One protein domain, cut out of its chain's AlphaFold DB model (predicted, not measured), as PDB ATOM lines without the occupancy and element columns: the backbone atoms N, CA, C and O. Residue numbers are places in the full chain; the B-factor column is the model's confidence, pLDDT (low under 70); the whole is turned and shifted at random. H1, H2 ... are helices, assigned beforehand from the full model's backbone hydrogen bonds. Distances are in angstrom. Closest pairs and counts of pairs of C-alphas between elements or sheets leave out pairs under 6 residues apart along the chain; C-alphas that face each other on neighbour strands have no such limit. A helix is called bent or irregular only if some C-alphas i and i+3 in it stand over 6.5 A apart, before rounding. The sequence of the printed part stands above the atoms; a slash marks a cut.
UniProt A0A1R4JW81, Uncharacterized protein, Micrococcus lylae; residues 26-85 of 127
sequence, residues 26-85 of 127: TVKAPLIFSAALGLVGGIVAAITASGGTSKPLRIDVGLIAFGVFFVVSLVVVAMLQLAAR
ATOM      1  N   THR A  26       8.050  57.211  40.528       80.31
ATOM      2  CA  THR A  26       7.726  57.152  41.962       80.31
ATOM      3  C   THR A  26       7.341  55.753  42.438       80.31
ATOM      4  O   THR A  26       7.680  55.388  43.560       80.31
ATOM      5  N   VAL A  27       6.694  54.932  41.603       87.38
ATOM      6  CA  VAL A  27       6.332  53.550  41.988       87.38
ATOM      7  C   VAL A  27       7.447  52.531  41.742       87.38
ATOM      8  O   VAL A  27       7.441  51.463  42.352       87.38
ATOM      9  N   LYS A  28       8.421  52.834  40.872       90.44
ATOM     10  CA  LYS A  28       9.463  51.874  40.471       90.44
ATOM     11  C   LYS A  28      10.383  51.476  41.624       90.44
ATOM     12  O   LYS A  28      10.721  50.301  41.732       90.44
ATOM     13  N   ALA A  29      10.762  52.418  42.487       90.50
ATOM     14  CA  ALA A  29      11.617  52.121  43.638       90.50
ATOM     15  C   ALA A  29      10.932  51.175  44.655       90.50
ATOM     16  O   ALA A  29      11.491  50.107  44.914       90.50
ATOM     17  N   PRO A  30       9.710  51.474  45.148       92.44
ATOM     18  CA  PRO A  30       8.901  50.536  45.934       92.44
ATOM     19  C   PRO A  30       8.757  49.152  45.300       92.44
ATOM     20  O   PRO A  30       8.965  48.136  45.956       92.44
ATOM     21  N   LEU A  31       8.439  49.110  44.004       94.38
ATOM     22  CA  LEU A  31       8.141  47.866  43.304       94.38
ATOM     23  C   LEU A  31       9.364  46.946  43.208       94.38
ATOM     24  O   LEU A  31       9.254  45.749  43.466       94.38
ATOM     25  N   ILE A  32      10.528  47.500  42.855       96.12
ATOM     26  CA  ILE A  32      11.775  46.730  42.751       96.12
ATOM     27  C   ILE A  32      12.198  46.214  44.125       96.12
ATOM     28  O   ILE A  32      12.584  45.051  44.243       96.12
ATOM     29  N   PHE A  33      12.094  47.050  45.163       94.56
ATOM     30  CA  PHE A  33      12.408  46.645  46.531       94.56
ATOM     31  C   PHE A  33      11.546  45.458  46.972       94.56
ATOM     32  O   PHE A  33      12.074  44.432  47.404       94.56
ATOM     33  N   SER A  34      10.229  45.558  46.789       95.56
ATOM     34  CA  SER A  34       9.315  44.477  47.146       95.56
ATOM     35  C   SER A  34       9.562  43.217  46.323       95.56
ATOM     36  O   SER A  34       9.522  42.123  46.880       95.56
ATOM     37  N   ALA A  35       9.868  43.339  45.026       96.25
ATOM     38  CA  ALA A  35      10.170  42.191  44.168       96.25
ATOM     39  C   ALA A  35      11.437  41.450  44.618       96.25
ATOM     40  O   ALA A  35      11.436  40.221  44.692       96.25
ATOM     41  N   ALA A  36      12.499  42.183  44.968       97.38
ATOM     42  CA  ALA A  36      13.726  41.597  45.498       97.38
ATOM     43  C   ALA A  36      13.473  40.879  46.833       97.38
ATOM     44  O   ALA A  36      13.913  39.745  47.017       97.38
ATOM     45  N   LEU A  37      12.711  41.502  47.738       95.94
ATOM     46  CA  LEU A  37      12.375  40.899  49.026       95.94
ATOM     47  C   LEU A  37      11.510  39.640  48.860       95.94
ATOM     48  O   LEU A  37      11.772  38.623  49.501       95.94
ATOM     49  N   GLY A  38      10.530  39.687  47.955       96.50
ATOM     50  CA  GLY A  38       9.723  38.532  47.570       96.50
ATOM     51  C   GLY A  38      10.589  37.388  47.049       96.50
ATOM     52  O   GLY A  38      10.415  36.251  47.478       96.50
ATOM     53  N   LEU A  39      11.555  37.679  46.169       97.38
ATOM     54  CA  LEU A  39      12.458  36.676  45.593       97.38
ATOM     55  C   LEU A  39      13.279  35.968  46.672       97.38
ATOM     56  O   LEU A  39      13.337  34.740  46.688       97.38
ATOM     57  N   VAL A  40      13.856  36.731  47.601       96.62
ATOM     58  CA  VAL A  40      14.598  36.171  48.737       96.62
ATOM     59  C   VAL A  40      13.683  35.291  49.592       96.62
ATOM     60  O   VAL A  40      14.037  34.147  49.875       96.62
ATOM     61  N   GLY A  41      12.489  35.778  49.943       95.06
ATOM     62  CA  GLY A  41      11.504  35.010  50.711       95.06
ATOM     63  C   GLY A  41      11.092  33.706  50.018       95.06
ATOM     64  O   GLY A  41      11.050  32.655  50.653       95.06
ATOM     65  N   GLY A  42      10.865  33.750  48.703       93.44
ATOM     66  CA  GLY A  42      10.521  32.582  47.893       93.44
ATOM     67  C   GLY A  42      11.638  31.540  47.832       93.44
ATOM     68  O   GLY A  42      11.370  30.353  48.007       93.44
ATOM     69  N   ILE A  43      12.896  31.961  47.651       93.44
ATOM     70  CA  ILE A  43      14.057  31.052  47.643       93.44
ATOM     71  C   ILE A  43      14.233  30.391  49.014       93.44
ATOM     72  O   ILE A  43      14.377  29.169  49.096       93.44
ATOM     73  N   VAL A  44      14.177  31.178  50.094       93.06
ATOM     74  CA  VAL A  44      14.293  30.659  51.466       93.06
ATOM     75  C   VAL A  44      13.182  29.651  51.753       93.06
ATOM     76  O   VAL A  44      13.454  28.559  52.256       93.06
ATOM     77  N   ALA A  45      11.940  29.973  51.385       92.69
ATOM     78  CA  ALA A  45      10.801  29.083  51.569       92.69
ATOM     79  C   ALA A  45      10.923  27.799  50.740       92.69
ATOM     80  O   ALA A  45      10.657  26.723  51.266       92.69
ATOM     81  N   ALA A  46      11.372  27.883  49.483       90.12
ATOM     82  CA  ALA A  46      11.544  26.717  48.617       90.12
ATOM     83  C   ALA A  46      12.554  25.711  49.192       90.12
ATOM     84  O   ALA A  46      12.275  24.512  49.204       90.12
ATOM     85  N   ILE A  47      13.692  26.200  49.706       90.50
ATOM     86  CA  ILE A  47      14.747  25.370  50.316       90.50
ATOM     87  C   ILE A  47      14.297  24.808  51.673       90.50
ATOM     88  O   ILE A  47      14.561  23.651  52.005       90.50
ATOM     89  N   THR A  48      13.607  25.621  52.473       89.81
ATOM     90  CA  THR A  48      13.132  25.203  53.799       89.81
ATOM     91  C   THR A  48      12.021  24.160  53.672       89.81
ATOM     92  O   THR A  48      12.051  23.134  54.348       89.81
ATOM     93  N   ALA A  49      11.072  24.365  52.755       88.31
ATOM     94  CA  ALA A  49       9.934  23.474  52.546       88.31
ATOM     95  C   ALA A  49      10.314  22.135  51.896       88.31
ATOM     96  O   ALA A  49       9.596  21.151  52.079       88.31
ATOM     97  N   SER A  50      11.430  22.065  51.159       85.06
ATOM     98  CA  SER A  50      11.986  20.793  50.675       85.06
ATOM     99  C   SER A  50      12.714  20.000  51.770       85.06
ATOM    100  O   SER A  50      13.085  18.850  51.544       85.06
ATOM    101  N   GLY A  51      12.897  20.568  52.970       82.75
ATOM    102  CA  GLY A  51      13.682  19.951  54.040       82.75
ATOM    103  C   GLY A  51      15.186  19.972  53.748       82.75
ATOM    104  O   GLY A  51      15.888  19.030  54.118       82.75
ATOM    105  N   GLY A  52      15.667  21.009  53.051       76.88
ATOM    106  CA  GLY A  52      17.055  21.163  52.605       76.88
ATOM    107  C   GLY A  52      17.250  20.913  51.103       76.88
ATOM    108  O   GLY A  52      16.294  20.678  50.362       76.88
ATOM    109  N   THR A  53      18.503  20.956  50.639       74.75
ATOM    110  CA  THR A  53      18.869  20.813  49.211       74.75
ATOM    111  C   THR A  53      18.903  19.359  48.718       74.75
ATOM    112  O   THR A  53      19.125  19.114  47.536       74.75
ATOM    113  N   SER A  54      18.678  18.384  49.607       75.75
ATOM    114  CA  SER A  54      18.752  16.942  49.309       75.75
ATOM    115  C   SER A  54      17.465  16.345  48.718       75.75
ATOM    116  O   SER A  54      17.437  15.159  48.397       75.75
ATOM    117  N   LYS A  55      16.383  17.123  48.624       80.88
ATOM    118  CA  LYS A  55      15.097  16.737  48.018       80.88
ATOM    119  C   LYS A  55      14.770  17.676  46.854       80.88
ATOM    120  O   LYS A  55      15.294  18.792  46.824       80.88
ATOM    121  N   PRO A  56      13.889  17.267  45.919       79.88
ATOM    122  CA  PRO A  56      13.408  18.166  44.876       79.88
ATOM    123  C   PRO A  56      12.840  19.452  45.490       79.88
ATOM    124  O   PRO A  56      12.091  19.409  46.471       79.88
ATOM    125  N   LEU A  57      13.223  20.596  44.915       81.75
ATOM    126  CA  LEU A  57      12.785  21.906  45.387       81.75
ATOM    127  C   LEU A  57      11.262  22.023  45.280       81.75
ATOM    128  O   LEU A  57      10.681  21.742  44.229       81.75
ATOM    129  N   ARG A  58      10.619  22.510  46.345       88.56
ATOM    130  CA  ARG A  58       9.182  22.808  46.340       88.56
ATOM    131  C   ARG A  58       8.940  24.164  45.680       88.56
ATOM    132  O   ARG A  58       8.774  25.180  46.352       88.56
ATOM    133  N   ILE A  59       9.013  24.181  44.345       88.81
ATOM    134  CA  ILE A  59       8.816  25.380  43.509       88.81
ATOM    135  C   ILE A  59       7.401  25.950  43.700       88.81
ATOM    136  O   ILE A  59       7.220  27.165  43.681       88.81
ATOM    137  N   ASP A  60       6.418  25.080  43.939       90.12
ATOM    138  CA  ASP A  60       5.047  25.431  44.313       90.12
ATOM    139  C   ASP A  60       5.016  26.305  45.576       90.12
ATOM    140  O   ASP A  60       4.489  27.420  45.559       90.12
ATOM    141  N   VAL A  61       5.661  25.846  46.650       92.12
ATOM    142  CA  VAL A  61       5.744  26.576  47.921       92.12
ATOM    143  C   VAL A  61       6.576  27.848  47.769       92.12
ATOM    144  O   VAL A  61       6.193  28.893  48.290       92.12
ATOM    145  N   GLY A  62       7.678  27.786  47.018       92.56
ATOM    146  CA  GLY A  62       8.520  28.945  46.726       92.56
ATOM    147  C   GLY A  62       7.773  30.068  46.005       92.56
ATOM    148  O   GLY A  62       7.896  31.227  46.397       92.56
ATOM    149  N   LEU A  63       6.957  29.743  44.996       93.75
ATOM    150  CA  LEU A  63       6.149  30.719  44.253       93.75
ATOM    151  C   LEU A  63       5.033  31.330  45.104       93.75
ATOM    152  O   LEU A  63       4.814  32.542  45.049       93.75
ATOM    153  N   ILE A  64       4.348  30.518  45.912       95.00
ATOM    154  CA  ILE A  64       3.320  31.021  46.835       95.00
ATOM    155  C   ILE A  64       3.963  31.960  47.858       95.00
ATOM    156  O   ILE A  64       3.490  33.079  48.054       95.00
ATOM    157  N   ALA A  65       5.074  31.542  48.467       95.25
ATOM    158  CA  ALA A  65       5.803  32.354  49.432       95.25
ATOM    159  C   ALA A  65       6.318  33.654  48.804       95.25
ATOM    160  O   ALA A  65       6.135  34.718  49.391       95.25
ATOM    161  N   PHE A  66       6.881  33.597  47.593       96.94
ATOM    162  CA  PHE A  66       7.268  34.782  46.827       96.94
ATOM    163  C   PHE A  66       6.115  35.787  46.732       96.94
ATOM    164  O   PHE A  66       6.287  36.955  47.079       96.94
ATOM    165  N   GLY A  67       4.932  35.325  46.314       96.56
ATOM    166  CA  GLY A  67       3.746  36.170  46.183       96.56
ATOM    167  C   GLY A  67       3.316  36.792  47.511       96.56
ATOM    168  O   GLY A  67       3.056  37.993  47.572       96.56
ATOM    169  N   VAL A  68       3.306  36.007  48.592       97.19
ATOM    170  CA  VAL A  68       2.949  36.495  49.933       97.19
ATOM    171  C   VAL A  68       3.936  37.559  50.412       97.19
ATOM    172  O   VAL A  68       3.517  38.657  50.779       97.19
ATOM    173  N   PHE A  69       5.241  37.284  50.367       97.00
ATOM    174  CA  PHE A  69       6.266  38.244  50.787       97.00
ATOM    175  C   PHE A  69       6.241  39.518  49.942       97.00
ATOM    176  O   PHE A  69       6.391  40.615  50.480       97.00
ATOM    177  N   PHE A  70       6.005  39.389  48.636       97.56
ATOM    178  CA  PHE A  70       5.872  40.527  47.736       97.56
ATOM    179  C   PHE A  70       4.700  41.433  48.134       97.56
ATOM    180  O   PHE A  70       4.891  42.635  48.319       97.56
ATOM    181  N   VAL A  71       3.507  40.865  48.331       97.50
ATOM    182  CA  VAL A  71       2.313  41.631  48.724       97.50
ATOM    183  C   VAL A  71       2.490  42.262  50.103       97.50
ATOM    184  O   VAL A  71       2.218  43.450  50.263       97.50
ATOM    185  N   VAL A  72       3.001  41.515  51.085       97.94
ATOM    186  CA  VAL A  72       3.277  42.043  52.432       97.94
ATOM    187  C   VAL A  72       4.261  43.211  52.362       97.94
ATOM    188  O   VAL A  72       4.035  44.248  52.984       97.94
ATOM    189  N   SER A  73       5.320  43.088  51.557       96.69
ATOM    190  CA  SER A  73       6.280  44.168  51.344       96.69
ATOM    191  C   SER A  73       5.623  45.408  50.740       96.69
ATOM    192  O   SER A  73       5.835  46.507  51.249       96.69
ATOM    193  N   LEU A  74       4.787  45.246  49.709       95.88
ATOM    194  CA  LEU A  74       4.059  46.365  49.107       95.88
ATOM    195  C   LEU A  74       3.153  47.061  50.120       95.88
ATOM    196  O   LEU A  74       3.119  48.288  50.151       95.88
ATOM    197  N   VAL A  75       2.452  46.299  50.963       97.00
ATOM    198  CA  VAL A  75       1.595  46.854  52.018       97.00
ATOM    199  C   VAL A  75       2.424  47.681  52.995       97.00
ATOM    200  O   VAL A  75       2.086  48.835  53.240       97.00
ATOM    201  N   VAL A  76       3.540  47.148  53.498       95.88
ATOM    202  CA  VAL A  76       4.425  47.880  54.420       95.88
ATOM    203  C   VAL A  76       4.965  49.149  53.766       95.88
ATOM    204  O   VAL A  76       4.893  50.226  54.351       95.88
ATOM    205  N   VAL A  77       5.460  49.054  52.532       94.62
ATOM    206  CA  VAL A  77       5.992  50.206  51.798       94.62
ATOM    207  C   VAL A  77       4.903  51.252  51.540       94.62
ATOM    208  O   VAL A  77       5.163  52.447  51.676       94.62
ATOM    209  N   ALA A  78       3.680  50.834  51.217       93.00
ATOM    210  CA  ALA A  78       2.542  51.734  51.066       93.00
ATOM    211  C   ALA A  78       2.171  52.409  52.394       93.00
ATOM    212  O   ALA A  78       1.924  53.614  52.414       93.00
ATOM    213  N   MET A  79       2.192  51.672  53.510       95.25
ATOM    214  CA  MET A  79       1.956  52.244  54.838       95.25
ATOM    215  C   MET A  79       3.029  53.269  55.213       95.25
ATOM    216  O   MET A  79       2.695  54.332  55.728       95.25
ATOM    217  N   LEU A  80       4.301  53.001  54.903       92.06
ATOM    218  CA  LEU A  80       5.385  53.961  55.120       92.06
ATOM    219  C   LEU A  80       5.225  55.209  54.248       92.06
ATOM    220  O   LEU A  80       5.412  56.316  54.741       92.06
ATOM    221  N   GLN A  81       4.830  55.058  52.981       88.31
ATOM    222  CA  GLN A  81       4.536  56.201  52.110       88.31
ATOM    223  C   GLN A  81       3.359  57.031  52.621       88.31
ATOM    224  O   GLN A  81       3.389  58.253  52.508       88.31
ATOM    225  N   LEU A  82       2.338  56.388  53.192       86.50
ATOM    226  CA  LEU A  82       1.205  57.075  53.804       86.50
ATOM    227  C   LEU A  82       1.628  57.830  55.070       86.50
ATOM    228  O   LEU A  82       1.243  58.981  55.240       86.50
ATOM    229  N   ALA A  83       2.447  57.210  55.920       86.00
ATOM    230  CA  ALA A  83       2.969  57.829  57.137       86.00
ATOM    231  C   ALA A  83       3.933  58.992  56.845       86.00
ATOM    232  O   ALA A  83       3.936  59.985  57.564       86.00
ATOM    233  N   ALA A  84       4.736  58.878  55.784       81.56
ATOM    234  CA  ALA A  84       5.663  59.916  55.341       81.56
ATOM    235  C   ALA A  84       4.991  61.007  54.493       81.56
ATOM    236  O   ALA A  84       5.641  61.985  54.121       81.56
ATOM    237  N   ARG A  85       3.709  60.849  54.139       77.12
ATOM    238  CA  ARG A  85       3.001  61.843  53.340       77.12
ATOM    239  C   ARG A  85       2.701  63.055  54.217       77.12
ATOM    240  O   ARG A  85       1.842  62.998  55.090       77.12
TER     241      ARG A  85
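AT A GLANCE: This is residues 26 to 85 of the 127 residues of an uncharacterized protein of Micrococcus lylae (UniProt A0A1R4JW81). A long helical hairpin: H2 folds back beside H1 at a slant, with the loop of residues 50 to 58 at one end of the rod and both printed ends at the other. The 60 printed residues hold two named helices, H1 then H2, and no named strand; the class is all helix. The whole is loose, with a radius of gyration of the C-alphas of 13.8 A and spans of 47 by 16 by 14 A.

IN THESE COORDINATES: H2, residues 59 to 83, is 35.7 A long and ends with C-alpha 83 at (2.969, 57.829, 57.137). H1, residues 26 to 49, is 35.4 A long and begins with C-alpha 26 at (7.726, 57.152, 41.962). H1 is only just irregular: C-alphas 26 and 29 are 6.6 A apart.

HOW THE PARTS SIT: H2 and H1 touch, and their closest C-alphas, those of Phe 66 and Gly 42, are 4.1 A apart. They run opposite ways at a steep tilt of 35.4 degrees, only just past shallow, and form a helical hairpin. Each O i to N i+4 pair is within hydrogen-bond range in H2, and 19 of 20 in H1.

THE WHOLE: The C-alphas farthest apart, those of Ser 54 and Arg 85, are 47.8 A apart. The link from H1 to H2 is short, with 9 residues. The printed part has no cut, and no printed residue is under 70 in pLDDT.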